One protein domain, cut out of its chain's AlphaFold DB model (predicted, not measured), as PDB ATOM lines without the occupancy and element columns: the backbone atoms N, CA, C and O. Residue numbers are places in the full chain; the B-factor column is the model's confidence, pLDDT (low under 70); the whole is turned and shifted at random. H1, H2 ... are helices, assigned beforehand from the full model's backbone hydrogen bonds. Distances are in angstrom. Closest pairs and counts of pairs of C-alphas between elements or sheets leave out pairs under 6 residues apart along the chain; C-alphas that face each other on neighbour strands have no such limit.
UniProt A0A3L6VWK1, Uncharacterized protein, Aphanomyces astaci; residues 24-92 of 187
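What this domain is: This is residues 24 to 92 of the 187 residues of an uncharacterized protein of Aphanomyces astaci (UniProt A0A3L6VWK1). Two helices, the long H2 and the shorter H3, cross nearly at right angles without clearly touching, and a long loop, residues 52 to 70, joins them. The short H1 sits off the first end of H2, residues 82 to 88 stick out at the last end of H3, and the tail then folds back towards H2. The printed part has 69 residues with three named helices, in the order H1, H2, H3, and no named strand; the class is all helix. It is only just compact, close to loose, with a radius of gyration of the C-alphas of 13.2 A, and only just flat, spanning 35 by 32 by 18 A.

Where its parts are: H1 is residues 24 to 28, 5.9 A from first to last C-alpha, and begins with C-alpha 24 at (-14.325, -4.522, 237.419). H2 is residues 32 to 51, 28.4 A long, from C-alpha 32 at (-15.937, -11.169, 225.636). H3 is residues 71 to 84, 19.8 A long, ending with C-alpha 84 at (-0.223, -31.629, 218.688).

How they stand to each other: H2 and H3 are close but not clearly touching; their closest C-alphas, those of Ile 45 and Phe 77, are 6.9 A apart. Their lines stand about perpendicular, at 85 degrees. H1 is apart from both H2 and H3. In H1, H2 and H3 every O i to N i+4 pair is within hydrogen-bond range.

The domain as a whole: The two C-alphas farthest apart, those of Asp 24 and Gly 86, are 36.8 A apart. The printed part has no cut. The link from H1 to H2 is tight, with 3 residues, and the link from H2 to H3 is long, with 19. Mean pLDDT of the printed part is 72.4; residues 24 to 39 and 82 to 92 are under 70.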
ATOM      1  N   ASP A  24     -14.216  -5.573 238.444       50.38
ATOM      2  CA  ASP A  24     -14.325  -4.522 237.419       50.38
ATOM      3  C   ASP A  24     -13.045  -4.384 236.586       50.38
ATOM      4  O   ASP A  24     -13.102  -4.100 235.389       50.38
ATOM      5  N   LEU A  25     -11.872  -4.603 237.191       51.31
ATOM      6  CA  LEU A  25     -10.590  -4.625 236.475       51.31
ATOM      7  C   LEU A  25     -10.434  -5.872 235.603       51.31
ATOM      8  O   LEU A  25      -9.911  -5.775 234.490       51.31
ATOM      9  N   ARG A  26     -10.881  -7.038 236.090       51.34
ATOM     10  CA  ARG A  26     -10.922  -8.283 235.305       51.34
ATOM     11  C   ARG A  26     -11.870  -8.136 234.115       51.34
ATOM     12  O   ARG A  26     -11.531  -8.548 233.006       51.34
ATOM     13  N   ASP A  27     -13.012  -7.488 234.326       50.19
ATOM     14  CA  ASP A  27     -14.036  -7.298 233.309       50.19
ATOM     15  C   ASP A  27     -13.695  -6.207 232.292       50.19
ATOM     16  O   ASP A  27     -13.987  -6.396 231.111       50.19
ATOM     17  N   ASN A  28     -12.998  -5.138 232.698       50.62
ATOM     18  CA  ASN A  28     -12.505  -4.090 231.793       50.62
ATOM     19  C   ASN A  28     -11.319  -4.520 230.918       50.62
ATOM     20  O   ASN A  28     -10.997  -3.843 229.940       50.62
ATOM     21  N   ARG A  29     -10.617  -5.605 231.264       48.84
ATOM     22  CA  ARG A  29      -9.357  -5.982 230.598       48.84
ATOM     23  C   ARG A  29      -9.501  -6.920 229.407       48.84
ATOM     24  O   ARG A  29      -8.511  -7.124 228.708       48.84
ATOM     25  N   LEU A  30     -10.675  -7.499 229.158       50.84
ATOM     26  CA  LEU A  30     -10.833  -8.532 228.134       50.84
ATOM     27  C   LEU A  30     -12.153  -8.358 227.385       50.84
ATOM     28  O   LEU A  30     -13.217  -8.369 227.995       50.84
ATOM     29  N   ALA A  31     -12.089  -8.248 226.054       55.78
ATOM     30  CA  ALA A  31     -13.275  -8.400 225.216       55.78
ATOM     31  C   ALA A  31     -13.915  -9.775 225.484       55.78
ATOM     32  O   ALA A  31     -13.198 -10.733 225.787       55.78
ATOM     33  N   ASP A  32     -15.236  -9.904 225.349       57.72
ATOM     34  CA  ASP A  32     -15.937 -11.169 225.636       57.72
ATOM     35  C   ASP A  32     -15.372 -12.348 224.830       57.72
ATOM     36  O   ASP A  32     -15.257 -13.464 225.335       57.72
ATOM     37  N   SER A  33     -14.911 -12.086 223.605       54.28
ATOM     38  CA  SER A  33     -14.181 -13.055 222.781       54.28
ATOM     39  C   SER A  33     -12.885 -13.543 223.442       54.28
ATOM     40  O   SER A  33     -12.621 -14.744 223.448       54.28
ATOM     41  N   SER A  34     -12.106 -12.655 224.063       54.97
ATOM     42  CA  SER A  34     -10.899 -13.011 224.814       54.97
ATOM     43  C   SER A  34     -11.237 -13.766 226.100       54.97
ATOM     44  O   SER A  34     -10.600 -14.780 226.373       54.97
ATOM     45  N   LYS A  35     -12.271 -13.360 226.856       60.47
ATOM     46  CA  LYS A  35     -12.743 -14.110 228.042       60.47
ATOM     47  C   LYS A  35     -13.123 -15.546 227.672       60.47
ATOM     48  O   LYS A  35     -12.720 -16.498 228.343       60.47
ATOM     49  N   ASN A  36     -13.838 -15.704 226.560       65.62
ATOM     50  CA  ASN A  36     -14.188 -17.006 226.006       65.62
ATOM     51  C   ASN A  36     -12.945 -17.793 225.563       65.62
ATOM     52  O   ASN A  36     -12.874 -18.997 225.806       65.62
ATOM     53  N   GLY A  37     -11.940 -17.118 224.997       63.59
ATOM     54  CA  GLY A  37     -10.636 -17.692 224.655       63.59
ATOM     55  C   GLY A  37      -9.880 -18.244 225.867       63.59
ATOM     56  O   GLY A  37      -9.489 -19.410 225.853       63.59
ATOM     57  N   TYR A  38      -9.744 -17.464 226.944       63.72
ATOM     58  CA  TYR A  38      -9.099 -17.914 228.187       63.72
ATOM     59  C   TYR A  38      -9.872 -19.053 228.851       63.72
ATOM     60  O   TYR A  38      -9.281 -20.057 229.245       63.72
ATOM     61  N   ARG A  39     -11.207 -18.957 228.919       69.38
ATOM     62  CA  ARG A  39     -12.054 -20.033 229.452       69.38
ATOM     63  C   ARG A  39     -11.917 -21.315 228.624       69.38
ATOM     64  O   ARG A  39     -11.865 -22.401 229.194       69.38
ATOM     65  N   SER A  40     -11.833 -21.200 227.298       72.75
ATOM     66  CA  SER A  40     -11.548 -22.328 226.404       72.75
ATOM     67  C   SER A  40     -10.155 -22.909 226.665       72.75
ATOM     68  O   SER A  40     -10.020 -24.122 226.810       72.75
ATOM     69  N   GLY A  41      -9.137 -22.059 226.821       73.81
ATOM     70  CA  GLY A  41      -7.777 -22.459 227.182       73.81
ATOM     71  C   GLY A  41      -7.716 -23.251 228.487       73.81
ATOM     72  O   GLY A  41      -7.155 -24.343 228.514       73.81
ATOM     73  N   MET A  42      -8.377 -22.766 229.540       82.19
ATOM     74  CA  MET A  42      -8.433 -23.463 230.830       82.19
ATOM     75  C   MET A  42      -9.100 -24.835 230.722       82.19
ATOM     76  O   MET A  42      -8.577 -25.814 231.248       82.19
ATOM     77  N   LYS A  43     -10.199 -24.951 229.965       83.25
ATOM     78  CA  LYS A  43     -10.832 -26.256 229.703       83.25
ATOM     79  C   LYS A  43      -9.886 -27.228 228.996       83.25
ATOM     80  O   LYS A  43      -9.950 -28.427 229.250       83.25
ATOM     81  N   GLN A  44      -9.017 -26.732 228.118       84.12
ATOM     82  CA  GLN A  44      -8.035 -27.566 227.426       84.12
ATOM     83  C   GLN A  44      -6.938 -28.068 228.369       84.12
ATOM     84  O   GLN A  44      -6.570 -29.233 228.262       84.12
ATOM     85  N   ILE A  45      -6.464 -27.240 229.307       84.62
ATOM     86  CA  ILE A  45      -5.507 -27.672 230.340       84.62
ATOM     87  C   ILE A  45      -6.136 -28.756 231.217       84.62
ATOM     88  O   ILE A  45      -5.538 -29.810 231.406       84.62
ATOM     89  N   VAL A  46      -7.368 -28.539 231.691       89.62
ATOM     90  CA  VAL A  46      -8.103 -29.524 232.503       89.62
ATOM     91  C   VAL A  46      -8.262 -30.842 231.747       89.62
ATOM     92  O   VAL A  46      -7.937 -31.902 232.277       89.62
ATOM     93  N   LYS A  47      -8.693 -30.781 230.480       89.88
ATOM     94  CA  LYS A  47      -8.818 -31.970 229.629       89.88
ATOM     95  C   LYS A  47      -7.475 -32.683 229.462       89.88
ATOM     96  O   LYS A  47      -7.427 -33.899 229.589       89.88
ATOM     97  N   TRP A  48      -6.400 -31.943 229.203       92.62
ATOM     98  CA  TRP A  48      -5.061 -32.506 229.042       92.62
ATOM     99  C   TRP A  48      -4.565 -33.202 230.314       92.62
ATOM    100  O   TRP A  48      -4.045 -34.316 230.231       92.62
ATOM    101  N   LEU A  49      -4.767 -32.602 231.490       92.81
ATOM    102  CA  LEU A  49      -4.422 -33.219 232.774       92.81
ATOM    103  C   LEU A  49      -5.178 -34.537 232.974       92.81
ATOM    104  O   LEU A  49      -4.568 -35.549 233.313       92.81
ATOM    105  N   GLN A  50      -6.478 -34.553 232.672       92.31
ATOM    106  CA  GLN A  50      -7.304 -35.757 232.765       92.31
ATOM    107  C   GLN A  50      -6.834 -36.862 231.812       92.31
ATOM    108  O   GLN A  50      -6.691 -38.012 232.220       92.31
ATOM    109  N   THR A  51      -6.556 -36.531 230.547       91.25
ATOM    110  CA  THR A  51      -6.157 -37.526 229.537       91.25
ATOM    111  C   THR A  51      -4.714 -37.996 229.681       91.25
ATOM    112  O   THR A  51      -4.380 -39.073 229.201       91.25
ATOM    113  N   SER A  52      -3.854 -37.206 230.326       89.75
ATOM    114  CA  SER A  52      -2.450 -37.560 230.578       89.75
ATOM    115  C   SER A  52      -2.220 -38.259 231.924       89.75
ATOM    116  O   SER A  52      -1.074 -38.527 232.275       89.75
ATOM    117  N   GLY A  53      -3.287 -38.570 232.670       89.62
ATOM    118  CA  GLY A  53      -3.204 -39.278 233.952       89.62
ATOM    119  C   GLY A  53      -2.777 -38.405 235.139       89.62
ATOM    120  O   GLY A  53      -2.394 -38.945 236.169       89.62
ATOM    121  N   ARG A  54      -2.861 -37.075 235.010       91.69
ATOM    122  CA  ARG A  54      -2.469 -36.071 236.022       91.69
ATOM    123  C   ARG A  54      -3.673 -35.407 236.692       91.69
ATOM    124  O   ARG A  54      -3.671 -34.211 236.992       91.69
ATOM    125  N   SER A  55      -4.750 -36.164 236.882       92.31
ATOM    126  CA  SER A  55      -5.986 -35.662 237.501       92.31
ATOM    127  C   SER A  55      -5.793 -35.225 238.958       92.31
ATOM    128  O   SER A  55      -6.609 -34.476 239.477       92.31
ATOM    129  N   ASP A  56      -4.704 -35.641 239.606       92.69
ATOM    130  CA  ASP A  56      -4.278 -35.200 240.939       92.69
ATOM    131  C   ASP A  56      -3.871 -33.714 240.993       92.69
ATOM    132  O   ASP A  56      -3.767 -33.132 242.071       92.69
ATOM    133  N   ARG A  57      -3.678 -33.070 239.834       90.62
ATOM    134  CA  ARG A  57      -3.492 -31.614 239.698       90.62
ATOM    135  C   ARG A  57      -4.809 -30.833 239.653       90.62
ATOM    136  O   ARG A  57      -4.788 -29.612 239.494       90.62
ATOM    137  N   LEU A  58      -5.949 -31.512 239.781       91.44
ATOM    138  CA  LEU A  58      -7.274 -30.904 239.849       91.44
ATOM    139  C   LEU A  58      -7.840 -31.000 241.268       91.44
ATOM    140  O   LEU A  58      -7.623 -31.973 241.988       91.44
ATOM    141  N   ASN A  59      -8.595 -29.983 241.658       89.06
ATOM    142  CA  ASN A  59      -9.449 -30.021 242.833       89.06
ATOM    143  C   ASN A  59     -10.662 -30.932 242.576       89.06
ATOM    144  O   ASN A  59     -10.989 -31.266 241.434       89.06
ATOM    145  N   ALA A  60     -11.383 -31.289 243.641       86.31
ATOM    146  CA  ALA A  60     -12.588 -32.120 243.547       86.31
ATOM    147  C   ALA A  60     -13.704 -31.492 242.685       86.31
ATOM    148  O   ALA A  60     -14.519 -32.211 242.116       86.31
ATOM    149  N   ASP A  61     -13.726 -30.162 242.562       85.25
ATOM    150  CA  ASP A  61     -14.663 -29.414 241.714       85.25
ATOM    151  C   ASP A  61     -14.232 -29.335 240.232       85.25
ATOM    152  O   ASP A  61     -14.923 -28.735 239.409       85.25
ATOM    153  N   GLY A  62     -13.090 -29.937 239.878       82.19
ATOM    154  CA  GLY A  62     -12.521 -29.920 238.532       82.19
ATOM    155  C   GLY A  62     -11.729 -28.657 238.182       82.19
ATOM    156  O   GLY A  62     -11.261 -28.538 237.047       82.19
ATOM    157  N   SER A  63     -11.561 -27.716 239.116       82.81
ATOM    158  CA  SER A  63     -10.654 -26.574 238.955       82.81
ATOM    159  C   SER A  63      -9.188 -26.990 239.126       82.81
ATOM    160  O   SER A  63      -8.889 -28.066 239.642       82.81
ATOM    161  N   LEU A  64      -8.248 -26.156 238.674       82.69
ATOM    162  CA  LEU A  64      -6.820 -26.414 238.871       82.69
ATOM    163  C   LEU A  64      -6.457 -26.288 240.352       82.69
ATOM    164  O   LEU A  64      -6.720 -25.262 240.979       82.69
ATOM    165  N   ASN A  65      -5.784 -27.301 240.888       85.81
ATOM    166  CA  ASN A  65      -5.205 -27.223 242.215       85.81
ATOM    167  C   ASN A  65      -3.873 -26.466 242.143       85.81
ATOM    168  O   ASN A  65      -2.834 -27.054 241.856       85.81
ATOM    169  N   LEU A  66      -3.895 -25.164 242.428       81.81
ATOM    170  CA  LEU A  66      -2.718 -24.290 242.337       81.81
ATOM    171  C   LEU A  66      -1.611 -24.608 243.355       81.81
ATOM    172  O   LEU A  66      -0.512 -24.078 243.233       81.81
ATOM    173  N   THR A  67      -1.872 -25.466 244.347       79.56
ATOM    174  CA  THR A  67      -0.833 -25.917 245.289       79.56
ATOM    175  C   THR A  67       0.036 -27.031 244.710       79.56
ATOM    176  O   THR A  67       1.160 -27.234 245.163       79.56
ATOM    177  N   VAL A  68      -0.477 -27.744 243.702       78.75
ATOM    178  CA  VAL A  68       0.175 -28.919 243.110       78.75
ATOM    179  C   VAL A  68       0.483 -28.704 241.626       78.75
ATOM    180  O   VAL A  68       1.495 -29.193 241.132       78.75
ATOM    181  N   PHE A  69      -0.369 -27.966 240.908       85.06
ATOM    182  CA  PHE A  69      -0.136 -27.560 239.526       85.06
ATOM    183  C   PHE A  69       1.029 -26.575 239.462       85.06
ATOM    184  O   PHE A  69       0.949 -25.453 239.962       85.06
ATOM    185  N   SER A  70       2.116 -27.012 238.843       81.88
ATOM    186  CA  SER A  70       3.376 -26.287 238.811       81.88
ATOM    187  C   SER A  70       3.624 -25.615 237.464       81.88
ATOM    188  O   SER A  70       2.992 -25.907 236.445       81.88
ATOM    189  N   TYR A  71       4.631 -24.743 237.441       70.06
ATOM    190  CA  TYR A  71       5.166 -24.189 236.201       70.06
ATOM    191  C   TYR A  71       5.577 -25.286 235.204       70.06
ATOM    192  O   TYR A  71       5.327 -25.151 234.010       70.06
ATOM    193  N   MET A  72       6.137 -26.401 235.689       71.94
ATOM    194  CA  MET A  72       6.554 -27.509 234.826       71.94
ATOM    195  C   MET A  72       5.358 -28.147 234.117       71.94
ATOM    196  O   MET A  72       5.398 -28.317 232.900       71.94
ATOM    197  N   ASP A  73       4.253 -28.383 234.832       81.25
ATOM    198  CA  ASP A  73       3.012 -28.898 234.237       81.25
ATOM    199  C   ASP A  73       2.485 -27.953 233.143       81.25
ATOM    200  O   ASP A  73       2.060 -28.388 232.072       81.25
ATOM    201  N   PHE A  74       2.566 -26.641 233.376       79.06
ATOM    202  CA  PHE A  74       2.184 -25.644 232.379       79.06
ATOM    203  C   PHE A  74       3.084 -25.675 231.137       79.06
ATOM    204  O   PHE A  74       2.585 -25.667 230.012       79.06
ATOM    205  N   THR A  75       4.406 -25.750 231.312       76.88
ATOM    206  CA  THR A  75       5.336 -25.839 230.176       76.88
ATOM    207  C   THR A  75       5.155 -27.128 229.379       76.88
ATOM    208  O   THR A  75       5.184 -27.097 228.149       76.88
ATOM    209  N   GLU A  76       4.882 -28.251 230.046       79.81
ATOM    210  CA  GLU A  76       4.567 -29.515 229.384       79.81
ATOM    211  C   GLU A  76       3.267 -29.431 228.586       79.81
ATOM    212  O   GLU A  76       3.208 -29.941 227.468       79.81
ATOM    213  N   PHE A  77       2.246 -28.750 229.111       83.00
ATOM    214  CA  PHE A  77       1.022 -28.471 228.366       83.00
ATOM    215  C   PHE A  77       1.296 -27.626 227.115       83.00
ATOM    216  O   PHE A  77       0.798 -27.949 226.036       83.00
ATOM    217  N   VAL A  78       2.105 -26.567 227.230       73.81
ATOM    218  CA  VAL A  78       2.488 -25.716 226.090       73.81
ATOM    219  C   VAL A  78       3.241 -26.531 225.035       73.81
ATOM    220  O   VAL A  78       2.916 -26.447 223.852       73.81
ATOM    221  N   LEU A  79       4.182 -27.383 225.448       74.50
ATOM    222  CA  LEU A  79       4.922 -28.275 224.549       74.50
ATOM    223  C   LEU A  79       4.029 -29.342 223.911       74.50
ATOM    224  O   LEU A  79       4.171 -29.619 222.722       74.50
ATOM    225  N   TYR A  80       3.104 -29.931 224.672       81.06
ATOM    226  CA  TYR A  80       2.087 -30.839 224.147       81.06
ATOM    227  C   TYR A  80       1.277 -30.139 223.060       81.06
ATOM    228  O   TYR A  80       1.158 -30.659 221.957       81.06
ATOM    229  N   LYS A  81       0.809 -28.913 223.317       72.44
ATOM    230  CA  LYS A  81       0.051 -28.142 222.332       72.44
ATOM    231  C   LYS A  81       0.868 -27.760 221.109       72.44
ATOM    232  O   LYS A  81       0.322 -27.790 220.016       72.44
ATOM    233  N   TYR A  82       2.151 -27.465 221.271       65.56
ATOM    234  CA  TYR A  82       3.051 -27.188 220.154       65.56
ATOM    235  C   TYR A  82       3.307 -28.427 219.281       65.56
ATOM    236  O   TYR A  82       3.453 -28.310 218.070       65.56
ATOM    237  N   LYS A  83       3.347 -29.622 219.885       68.69
ATOM    238  CA  LYS A  83       3.535 -30.896 219.171       68.69
ATOM    239  C   LYS A  83       2.250 -31.425 218.525       68.69
ATOM    240  O   LYS A  83       2.333 -32.085 217.496       68.69
ATOM    241  N   ASP A  84       1.096 -31.154 219.132       64.06
ATOM    242  CA  ASP A  84      -0.223 -31.629 218.688       64.06
ATOM    243  C   ASP A  84      -0.888 -30.653 217.694       64.06
ATOM    244  O   ASP A  84      -1.704 -31.056 216.869       64.06
ATOM    245  N   ALA A  85      -0.520 -29.365 217.726       50.72
ATOM    246  CA  ALA A  85      -0.975 -28.362 216.769       50.72
ATOM    247  C   ALA A  85       0.085 -28.128 215.687       50.72
ATOM    248  O   ALA A  85       1.047 -27.382 215.878       50.72
ATOM    249  N   GLY A  86      -0.138 -28.692 214.501       48.69
ATOM    250  CA  GLY A  86       0.346 -28.052 213.282       48.69
ATOM    251  C   GLY A  86      -0.302 -26.671 213.190       48.69
ATOM    252  O   GLY A  86      -1.445 -26.585 212.773       48.69
ATOM    253  N   VAL A  87       0.410 -25.648 213.679       49.78
ATOM    254  CA  VAL A  87       0.119 -24.205 213.623       49.78
ATOM    255  C   VAL A  87      -1.372 -23.867 213.637       49.78
ATOM    256  O   VAL A  87      -1.947 -23.619 212.592       49.78
ATOM    257  N   ASP A  88      -1.958 -23.792 214.830       45.34
ATOM    258  CA  ASP A  88      -3.098 -22.915 215.117       45.34
ATOM    259  C   ASP A  88      -3.081 -22.612 216.622       45.34
ATOM    260  O   ASP A  88      -3.653 -23.316 217.461       45.34
ATOM    261  N   GLY A  89      -2.300 -21.587 216.976       44.84
ATOM    262  CA  GLY A  89      -2.160 -21.091 218.338       44.84
ATOM    263  C   GLY A  89      -3.509 -20.638 218.884       44.84
ATOM    264  O   GLY A  89      -4.206 -19.808 218.303       44.84
ATOM    265  N   ASN A  90      -3.897 -21.192 220.030       49.06
ATOM    266  CA  ASN A  90      -5.042 -20.695 220.774       49.06
ATOM    267  C   ASN A  90      -4.764 -19.232 221.146       49.06
ATOM    268  O   ASN A  90      -3.858 -18.979 221.939       49.06
ATOM    269  N   GLY A  91      -5.560 -18.290 220.638       48.53
ATOM    270  CA  GLY A  91      -5.297 -16.848 220.721       48.53
ATOM    271  C   GLY A  91      -5.168 -16.216 222.113       48.53
ATOM    272  O   GLY A  91      -5.086 -15.002 222.176       48.53
ATOM    273  N   TRP A  92      -5.161 -16.980 223.213       46.34
ATOM    274  CA  TRP A  92      -4.794 -16.509 224.555       46.34
ATOM    275  C   TRP A  92      -3.288 -16.658 224.852       46.34
ATOM    276  O   TRP A  92      -2.738 -15.841 225.585       46.34
TER     277      TRP A  92